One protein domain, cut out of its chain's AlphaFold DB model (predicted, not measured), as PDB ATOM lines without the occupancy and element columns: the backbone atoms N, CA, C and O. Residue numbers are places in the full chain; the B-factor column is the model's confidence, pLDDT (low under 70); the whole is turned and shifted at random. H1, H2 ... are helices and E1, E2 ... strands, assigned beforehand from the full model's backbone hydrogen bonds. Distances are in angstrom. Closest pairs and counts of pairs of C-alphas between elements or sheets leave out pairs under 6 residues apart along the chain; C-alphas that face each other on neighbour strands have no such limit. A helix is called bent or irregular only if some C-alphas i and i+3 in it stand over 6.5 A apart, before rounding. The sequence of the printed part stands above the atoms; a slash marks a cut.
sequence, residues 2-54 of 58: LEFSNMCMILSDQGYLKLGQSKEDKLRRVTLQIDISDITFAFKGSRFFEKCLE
ATOM      1  N   LEU A   2      36.059  -7.151  48.681       83.44
ATOM      2  CA  LEU A   2      35.823  -8.197  47.671       83.44
ATOM      3  C   LEU A   2      34.587  -9.072  47.960       83.44
ATOM      4  O   LEU A   2      33.801  -9.323  47.059       83.44
ATOM      5  N   GLU A   3      34.371  -9.482  49.214       92.62
ATOM      6  CA  GLU A   3      33.243 -10.353  49.593       92.62
ATOM      7  C   GLU A   3      31.877  -9.723  49.290       92.62
ATOM      8  O   GLU A   3      31.001 -10.385  48.742       92.62
ATOM      9  N   PHE A   4      31.709  -8.429  49.584       92.44
ATOM     10  CA  PHE A   4      30.476  -7.705  49.268       92.44
ATOM     11  C   PHE A   4      30.246  -7.610  47.758       92.44
ATOM     12  O   PHE A   4      29.158  -7.911  47.277       92.44
ATOM     13  N   SER A   5      31.290  -7.259  47.007       93.19
ATOM     14  CA  SER A   5      31.229  -7.202  45.545       93.19
ATOM     15  C   SER A   5      30.867  -8.562  44.938       93.19
ATOM     16  O   SER A   5      29.999  -8.644  44.073       93.19
ATOM     17  N   ASN A   6      31.446  -9.647  45.464       94.75
ATOM     18  CA  ASN A   6      31.129 -11.015  45.057       94.75
ATOM     19  C   ASN A   6      29.669 -11.380  45.348       94.75
ATOM     20  O   ASN A   6      29.005 -11.936  44.476       94.75
ATOM     21  N   MET A   7      29.142 -11.028  46.527       96.38
ATOM     22  CA  MET A   7      27.720 -11.220  46.832       96.38
ATOM     23  C   MET A   7      26.829 -10.459  45.842       96.38
ATOM     24  O   MET A   7      25.876 -11.027  45.315       96.38
ATOM     25  N   CYS A   8      27.163  -9.205  45.524       96.00
ATOM     26  CA  CYS A   8      26.427  -8.424  44.532       96.00
ATOM     27  C   CYS A   8      26.479  -9.039  43.126       96.00
ATOM     28  O   CYS A   8      25.477  -8.980  42.418       96.00
ATOM     29  N   MET A   9      27.609  -9.631  42.722       95.56
ATOM     30  CA  MET A   9      27.723 -10.342  41.441       95.56
ATOM     31  C   MET A   9      26.831 -11.583  41.409       95.56
ATOM     32  O   MET A   9      26.024 -11.705  40.496       95.56
ATOM     33  N   ILE A  10      26.875 -12.430  42.443       97.75
ATOM     34  CA  ILE A  10      26.020 -13.629  42.533       97.75
ATOM     35  C   ILE A  10      24.533 -13.252  42.463       97.75
ATOM     36  O   ILE A  10      23.766 -13.856  41.717       97.75
ATOM     37  N   LEU A  11      24.119 -12.226  43.208       97.19
ATOM     38  CA  LEU A  11      22.736 -11.743  43.185       97.19
ATOM     39  C   LEU A  11      22.359 -11.106  41.838       97.19
ATOM     40  O   LEU A  11      21.189 -11.129  41.456       97.19
ATOM     41  N   SER A  12      23.326 -10.539  41.112       97.44
ATOM     42  CA  SER A  12      23.113 -10.041  39.752       97.44
ATOM     43  C   SER A  12      22.902 -11.182  38.761       97.44
ATOM     44  O   SER A  12      22.002 -11.092  37.931       97.44
ATOM     45  N   ASP A  13      23.678 -12.262  38.870       97.88
ATOM     46  CA  ASP A  13      23.551 -13.447  38.013       97.88
ATOM     47  C   ASP A  13      22.209 -14.168  38.229       97.88
ATOM     48  O   ASP A  13      21.647 -14.748  37.303       97.88
ATOM     49  N   GLN A  14      21.656 -14.078  39.441       96.62
ATOM     50  CA  GLN A  14      20.323 -14.586  39.787       96.62
ATOM     51  C   GLN A  14      19.177 -13.655  39.353       96.62
ATOM     52  O   GLN A  14      18.011 -14.008  39.508       96.62
ATOM     53  N   GLY A  15      19.488 -12.468  38.825       96.31
ATOM     54  CA  GLY A  15      18.495 -11.493  38.372       96.31
ATOM     55  C   GLY A  15      17.880 -10.631  39.480       96.31
ATOM     56  O   GLY A  15      16.960  -9.866  39.207       96.31
ATOM     57  N   TYR A  16      18.383 -10.700  40.716       96.94
ATOM     58  CA  TYR A  16      17.893  -9.866  41.820       96.94
ATOM     59  C   TYR A  16      18.439  -8.440  41.763       96.94
ATOM     60  O   TYR A  16      17.748  -7.482  42.125       96.94
ATOM     61  N   LEU A  17      19.682  -8.288  41.302       97.56
ATOM     62  CA  LEU A  17      20.367  -7.006  41.178       97.56
ATOM     63  C   LEU A  17      20.771  -6.724  39.730       97.56
ATOM     64  O   LEU A  17      20.960  -7.619  38.916       97.56
ATOM     65  N   LYS A  18      20.971  -5.443  39.433       97.88
ATOM     66  CA  LYS A  18      21.676  -4.958  38.251       97.88
ATOM     67  C   LYS A  18      22.877  -4.142  38.696       97.88
ATOM     68  O   LYS A  18      22.728  -3.180  39.457       97.88
ATOM     69  N   LEU A  19      24.051  -4.500  38.185       97.06
ATOM     70  CA  LEU A  19      25.295  -3.771  38.421       97.06
ATOM     71  C   LEU A  19      25.576  -2.819  37.257       97.06
ATOM     72  O   LEU A  19      25.654  -3.224  36.099       97.06
ATOM     73  N   GLY A  20      25.708  -1.530  37.564       96.44
ATOM     74  CA  GLY A  20      26.139  -0.513  36.611       96.44
ATOM     75  C   GLY A  20      27.630  -0.624  36.285       96.44
ATOM     76  O   GLY A  20      28.416  -1.184  37.050       96.44
ATOM     77  N   GLN A  21      28.033  -0.046  35.156       94.62
ATOM     78  CA  GLN A  21      29.443   0.037  34.778       94.62
ATOM     79  C   GLN A  21      30.151   1.162  35.543       94.62
ATOM     80  O   GLN A  21      29.604   2.250  35.717       94.62
ATOM     81  N   SER A  22      31.377   0.901  35.990       94.56
ATOM     82  CA  SER A  22      32.281   1.883  36.594       94.56
ATOM     83  C   SER A  22      33.722   1.390  36.466       94.56
ATOM     84  O   SER A  22      33.958   0.184  36.421       94.56
ATOM     85  N   LYS A  23      34.684   2.320  36.433       93.38
ATOM     86  CA  LYS A  23      36.121   1.997  36.462       93.38
ATOM     87  C   LYS A  23      36.557   1.428  37.812       93.38
ATOM     88  O   LYS A  23      37.403   0.544  37.857       93.38
ATOM     89  N   GLU A  24      35.981   1.940  38.897       93.69
ATOM     90  CA  GLU A  24      36.232   1.453  40.253       93.69
ATOM     91  C   GLU A  24      35.021   0.683  40.769       93.69
ATOM     92  O   GLU A  24      33.889   1.173  40.701       93.69
ATOM     93  N   ASP A  25      35.275  -0.493  41.338       90.62
ATOM     94  CA  ASP A  25      34.245  -1.409  41.824       90.62
ATOM     95  C   ASP A  25      33.309  -0.768  42.859       90.62
ATOM     96  O   ASP A  25      32.090  -0.800  42.716       90.62
ATOM     97  N   LYS A  26      33.887  -0.072  43.845       91.44
ATOM     98  CA  LYS A  26      33.152   0.638  44.906       91.44
ATOM     99  C   LYS A  26      32.223   1.751  44.394       91.44
ATOM    100  O   LYS A  26      31.391   2.234  45.150       91.44
ATOM    101  N   LEU A  27      32.405   2.196  43.147       94.94
ATOM    102  CA  LEU A  27      31.591   3.233  42.508       94.94
ATOM    103  C   LEU A  27      30.509   2.640  41.588       94.94
ATOM    104  O   LEU A  27      29.740   3.391  40.986       94.94
ATOM    105  N   ARG A  28      30.427   1.307  41.446       94.81
ATOM    106  CA  ARG A  28      29.358   0.663  40.672       94.81
ATOM    107  C   ARG A  28      28.009   0.924  41.334       94.81
ATOM    108  O   ARG A  28      27.806   0.640  42.511       94.81
ATOM    109  N   ARG A  29      27.049   1.421  40.551       96.56
ATOM    110  CA  ARG A  29      25.657   1.541  40.995       96.56
ATOM    111  C   ARG A  29      25.042   0.148  41.118       96.56
ATOM    112  O   ARG A  29      25.012  -0.589  40.137       96.56
ATOM    113  N   VAL A  30      24.491  -0.171  42.284       97.00
ATOM    114  CA  VAL A  30      23.683  -1.376  42.514       97.00
ATOM    115  C   VAL A  30      22.212  -0.984  42.434       97.00
ATOM    116  O   VAL A  30      21.786  -0.034  43.086       97.00
ATOM    117  N   THR A  31      21.437  -1.660  41.590       97.38
ATOM    118  CA  THR A  31      19.998  -1.399  41.422       97.38
ATOM    119  C   THR A  31      19.220  -2.678  41.663       97.38
ATOM    120  O   THR A  31      19.557  -3.706  41.083       97.38
ATOM    121  N   LEU A  32      18.179  -2.616  42.488       96.19
ATOM    122  CA  LEU A  32      17.276  -3.744  42.688       96.19
ATOM    123  C   LEU A  32      16.432  -3.976  41.423       96.19
ATOM    124  O   LEU A  32      15.965  -3.011  40.820       96.19
ATOM    125  N   GLN A  33      16.291  -5.230  40.991       97.19
ATOM    126  CA  GLN A  33      15.504  -5.614  39.806       97.19
ATOM    127  C   GLN A  33      14.204  -6.350  40.148       97.19
ATOM    128  O   GLN A  33      13.355  -6.501  39.276       97.19
ATOM    129  N   ILE A  34      14.039  -6.778  41.400       95.12
ATOM    130  CA  ILE A  34      12.808  -7.392  41.903       95.12
ATOM    131  C   ILE A  34      11.970  -6.392  42.692       95.12
ATOM    132  O   ILE A  34      12.474  -5.356  43.139       95.12
ATOM    133  N   ASP A  35      10.693  -6.714  42.881       94.50
ATOM    134  CA  ASP A  35       9.820  -5.907  43.717       94.50
ATOM    135  C   ASP A  35      10.243  -6.020  45.192       94.50
ATOM    136  O   ASP A  35      10.632  -7.079  45.694       94.50
ATOM    137  N   ILE A  36      10.173  -4.905  45.918       89.56
ATOM    138  CA  ILE A  36      10.514  -4.874  47.344       89.56
ATOM    139  C   ILE A  36       9.564  -5.744  48.184       89.56
ATOM    140  O   ILE A  36       9.941  -6.234  49.253       89.56
ATOM    141  N   SER A  37       8.335  -5.965  47.713       91.88
ATOM    142  CA  SER A  37       7.363  -6.847  48.354       91.88
ATOM    143  C   SER A  37       7.812  -8.308  48.339       91.88
ATOM    144  O   SER A  37       7.610  -8.979  49.351       91.88
ATOM    145  N   ASP A  38       8.512  -8.766  47.295       92.88
ATOM    146  CA  ASP A  38       9.062 -10.126  47.217       92.88
ATOM    147  C   ASP A  38      10.165 -10.341  48.262       92.88
ATOM    148  O   ASP A  38      10.191 -11.356  48.960       92.88
ATOM    149  N   ILE A  39      11.033  -9.340  48.451       90.69
ATOM    150  CA  ILE A  39      12.059  -9.346  49.509       90.69
ATOM    151  C   ILE A  39      11.403  -9.372  50.886       90.69
ATOM    152  O   ILE A  39      11.770 -10.165  51.756       90.69
ATOM    153  N   THR A  40      10.413  -8.501  51.082       91.06
ATOM    154  CA  THR A  40       9.682  -8.412  52.347       91.06
ATOM    155  C   THR A  40       9.013  -9.748  52.656       91.06
ATOM    156  O   THR A  40       9.086 -10.235  53.781       91.06
ATOM    157  N   PHE A  41       8.390 -10.372  51.656       91.69
ATOM    158  CA  PHE A  41       7.751 -11.674  51.784       91.69
ATOM    159  C   PHE A  41       8.751 -12.777  52.151       91.69
ATOM    160  O   PHE A  41       8.507 -13.501  53.114       91.69
ATOM    161  N   ALA A  42       9.897 -12.855  51.466       91.69
ATOM    162  CA  ALA A  42      10.934 -13.852  51.744       91.69
ATOM    163  C   ALA A  42      11.502 -13.746  53.171       91.69
ATOM    164  O   ALA A  42      11.830 -14.760  53.789       91.69
ATOM    165  N   PHE A  43      11.592 -12.531  53.721       92.19
ATOM    166  CA  PHE A  43      12.178 -12.295  55.043       92.19
ATOM    167  C   PHE A  43      11.175 -12.229  56.200       92.19
ATOM    168  O   PHE A  43      11.592 -12.333  57.353       92.19
ATOM    169  N   LYS A  44       9.865 -12.145  55.932       88.06
ATOM    170  CA  LYS A  44       8.804 -12.081  56.960       88.06
ATOM    171  C   LYS A  44       8.816 -13.239  57.969       88.06
ATOM    172  O   LYS A  44       8.318 -13.069  59.075       88.06
ATOM    173  N   GLY A  45       9.362 -14.404  57.613       86.06
ATOM    174  CA  GLY A  45       9.445 -15.571  58.504       86.06
ATOM    175  C   GLY A  45      10.607 -15.540  59.504       86.06
ATOM    176  O   GLY A  45      10.705 -16.422  60.356       86.06
ATOM    177  N   SER A  46      11.503 -14.556  59.408       90.75
ATOM    178  CA  SER A  46      12.708 -14.474  60.230       90.75
ATOM    179  C   SER A  46      12.657 -13.274  61.169       90.75
ATOM    180  O   SER A  46      12.787 -12.127  60.741       90.75
ATOM    181  N   ARG A  47      12.585 -13.552  62.478       91.31
ATOM    182  CA  ARG A  47      12.649 -12.527  63.540       91.31
ATOM    183  C   ARG A  47      13.892 -11.645  63.449       91.31
ATOM    184  O   ARG A  47      13.873 -10.498  63.874       91.31
ATOM    185  N   PHE A  48      14.974 -12.177  62.881       93.38
ATOM    186  CA  PHE A  48      16.218 -11.438  62.698       93.38
ATOM    187  C   PHE A  48      16.041 -10.213  61.787       93.38
ATOM    188  O   PHE A  48      16.680  -9.190  62.012       93.38
ATOM    189  N   PHE A  49      15.155 -10.293  60.788       91.81
ATOM    190  CA  PHE A  49      14.949  -9.226  59.809       91.81
ATOM    191  C   PHE A  49      13.737  -8.338  60.101       91.81
ATOM    192  O   PHE A  49      13.528  -7.376  59.370       91.81
ATOM    193  N   GLU A  50      12.965  -8.589  61.167       89.69
ATOM    194  CA  GLU A  50      11.752  -7.812  61.483       89.69
ATOM    195  C   GLU A  50      12.012  -6.302  61.487       89.69
ATOM    196  O   GLU A  50      11.309  -5.552  60.817       89.69
ATOM    197  N   LYS A  51      13.090  -5.863  62.147       88.88
ATOM    198  CA  LYS A  51      13.472  -4.445  62.209       88.88
ATOM    199  C   LYS A  51      13.880  -3.854  60.861       88.88
ATOM    200  O   LYS A  51      13.680  -2.667  60.645       88.88
ATOM    201  N   CYS A  52      14.432  -4.660  59.956       86.88
ATOM    202  CA  CYS A  52      14.787  -4.216  58.606       86.88
ATOM    203  C   CYS A  52      13.559  -4.045  57.703       86.88
ATOM    204  O   CYS A  52      13.625  -3.305  56.727       86.88
ATOM    205  N   LEU A  53      12.463  -4.745  58.010       87.38
ATOM    206  CA  LEU A  53      11.220  -4.720  57.239       87.38
ATOM    207  C   LEU A  53      10.205  -3.693  57.766       87.38
ATOM    208  O   LEU A  53       9.180  -3.462  57.122       87.38
ATOM    209  N   GLU A  54      10.462  -3.082  58.926       84.81
ATOM    210  CA  GLU A  54       9.653  -1.980  59.443       84.81
ATOM    211  C   GLU A  54       9.736  -0.792  58.469       84.81
ATOM    212  O   GLU A  54      10.803  -0.221  58.246       84.81
TER     213      GLU A  54
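AT A GLANCE: This is residues 2 to 54 of the 58 residues of the protein "Cell division control protein" of Hordeum vulgare subsp. vulgare (UniProt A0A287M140). The domain is a loose, elongated pair of small lobes: in one, helix H1 packs beside a short two-stranded hairpin, E1 and E2, and in the other, H2 and H3 form a helical hairpin. A tight link of three residues, 33 to 35, joins the lobes, and the helices of the second stay apart from H1. The printed part has 53 residues with three named helices and two named strands, in the order H1, E1, E2, H2, H3; the sheet, in the order E1, E2, is antiparallel. The class is mostly helix, with 27 residues in helices and 6 in strands. The radius of gyration of the C-alphas is 13.0 A, and the C-alphas span 38 by 20 by 17 A.

HOW THE PARTS SIT: H1, residues 2 to 13, and E1, residues 17 to 19, have 6 pairs of C-alphas within 8 A, the closest being those of Ser 12 and Lys 18, 5.5 A apart. H1 and E2, residues 30 to 32, have 1 such pair, the C-alphas of Cys 8 and Val 30, 7.8 A apart. E1 and E2 form a hairpin and are antiparallel, with 153 degrees between their directions. N 18 and O 31, at 2.8 A, and N 31 and O 18, at 2.9 A, are within hydrogen-bond range. H2, residues 36 to 43, and H3, residues 47 to 53, touch, with the C-alphas of Phe 43 and Phe 49 closest at 6.3 A. They form a helical hairpin at a shallow tilt of 13 degrees, opposite ways. H1 is apart from H2 and H3. In H1 and H2 every O i to N i+4 pair is within hydrogen-bond range; in H3 1 of 3 is, beside 3 of 4 O i to N i+3 pairs.

IN THESE COORDINATES: H1 begins at C-alpha 2, (35.823, -8.197, 47.671), and is 16.5 A long from first to last C-alpha. E1 measures 6.5 A and E2 6.8 A; C-alpha 30, where E2 begins, is at (23.683, -1.376, 42.514). H2 measures 10.8 A. H3 measures 10.1 A, ends at C-alpha 53, (11.220, -4.720, 57.239), and is irregular: C-alphas 48 and 51 are 7.5 A apart.

THE WHOLE: The two C-alphas farthest apart are those of Lys 23 and Gly 45, 38.8 A. The printed part has no cut. The links H1 to E1, E2 to H2 and H2 to H3 are tight, E1 to E2, with 10 residues, is short, and no link is long. The mean pLDDT of the printed part is 93.3, and no printed residue is under 70.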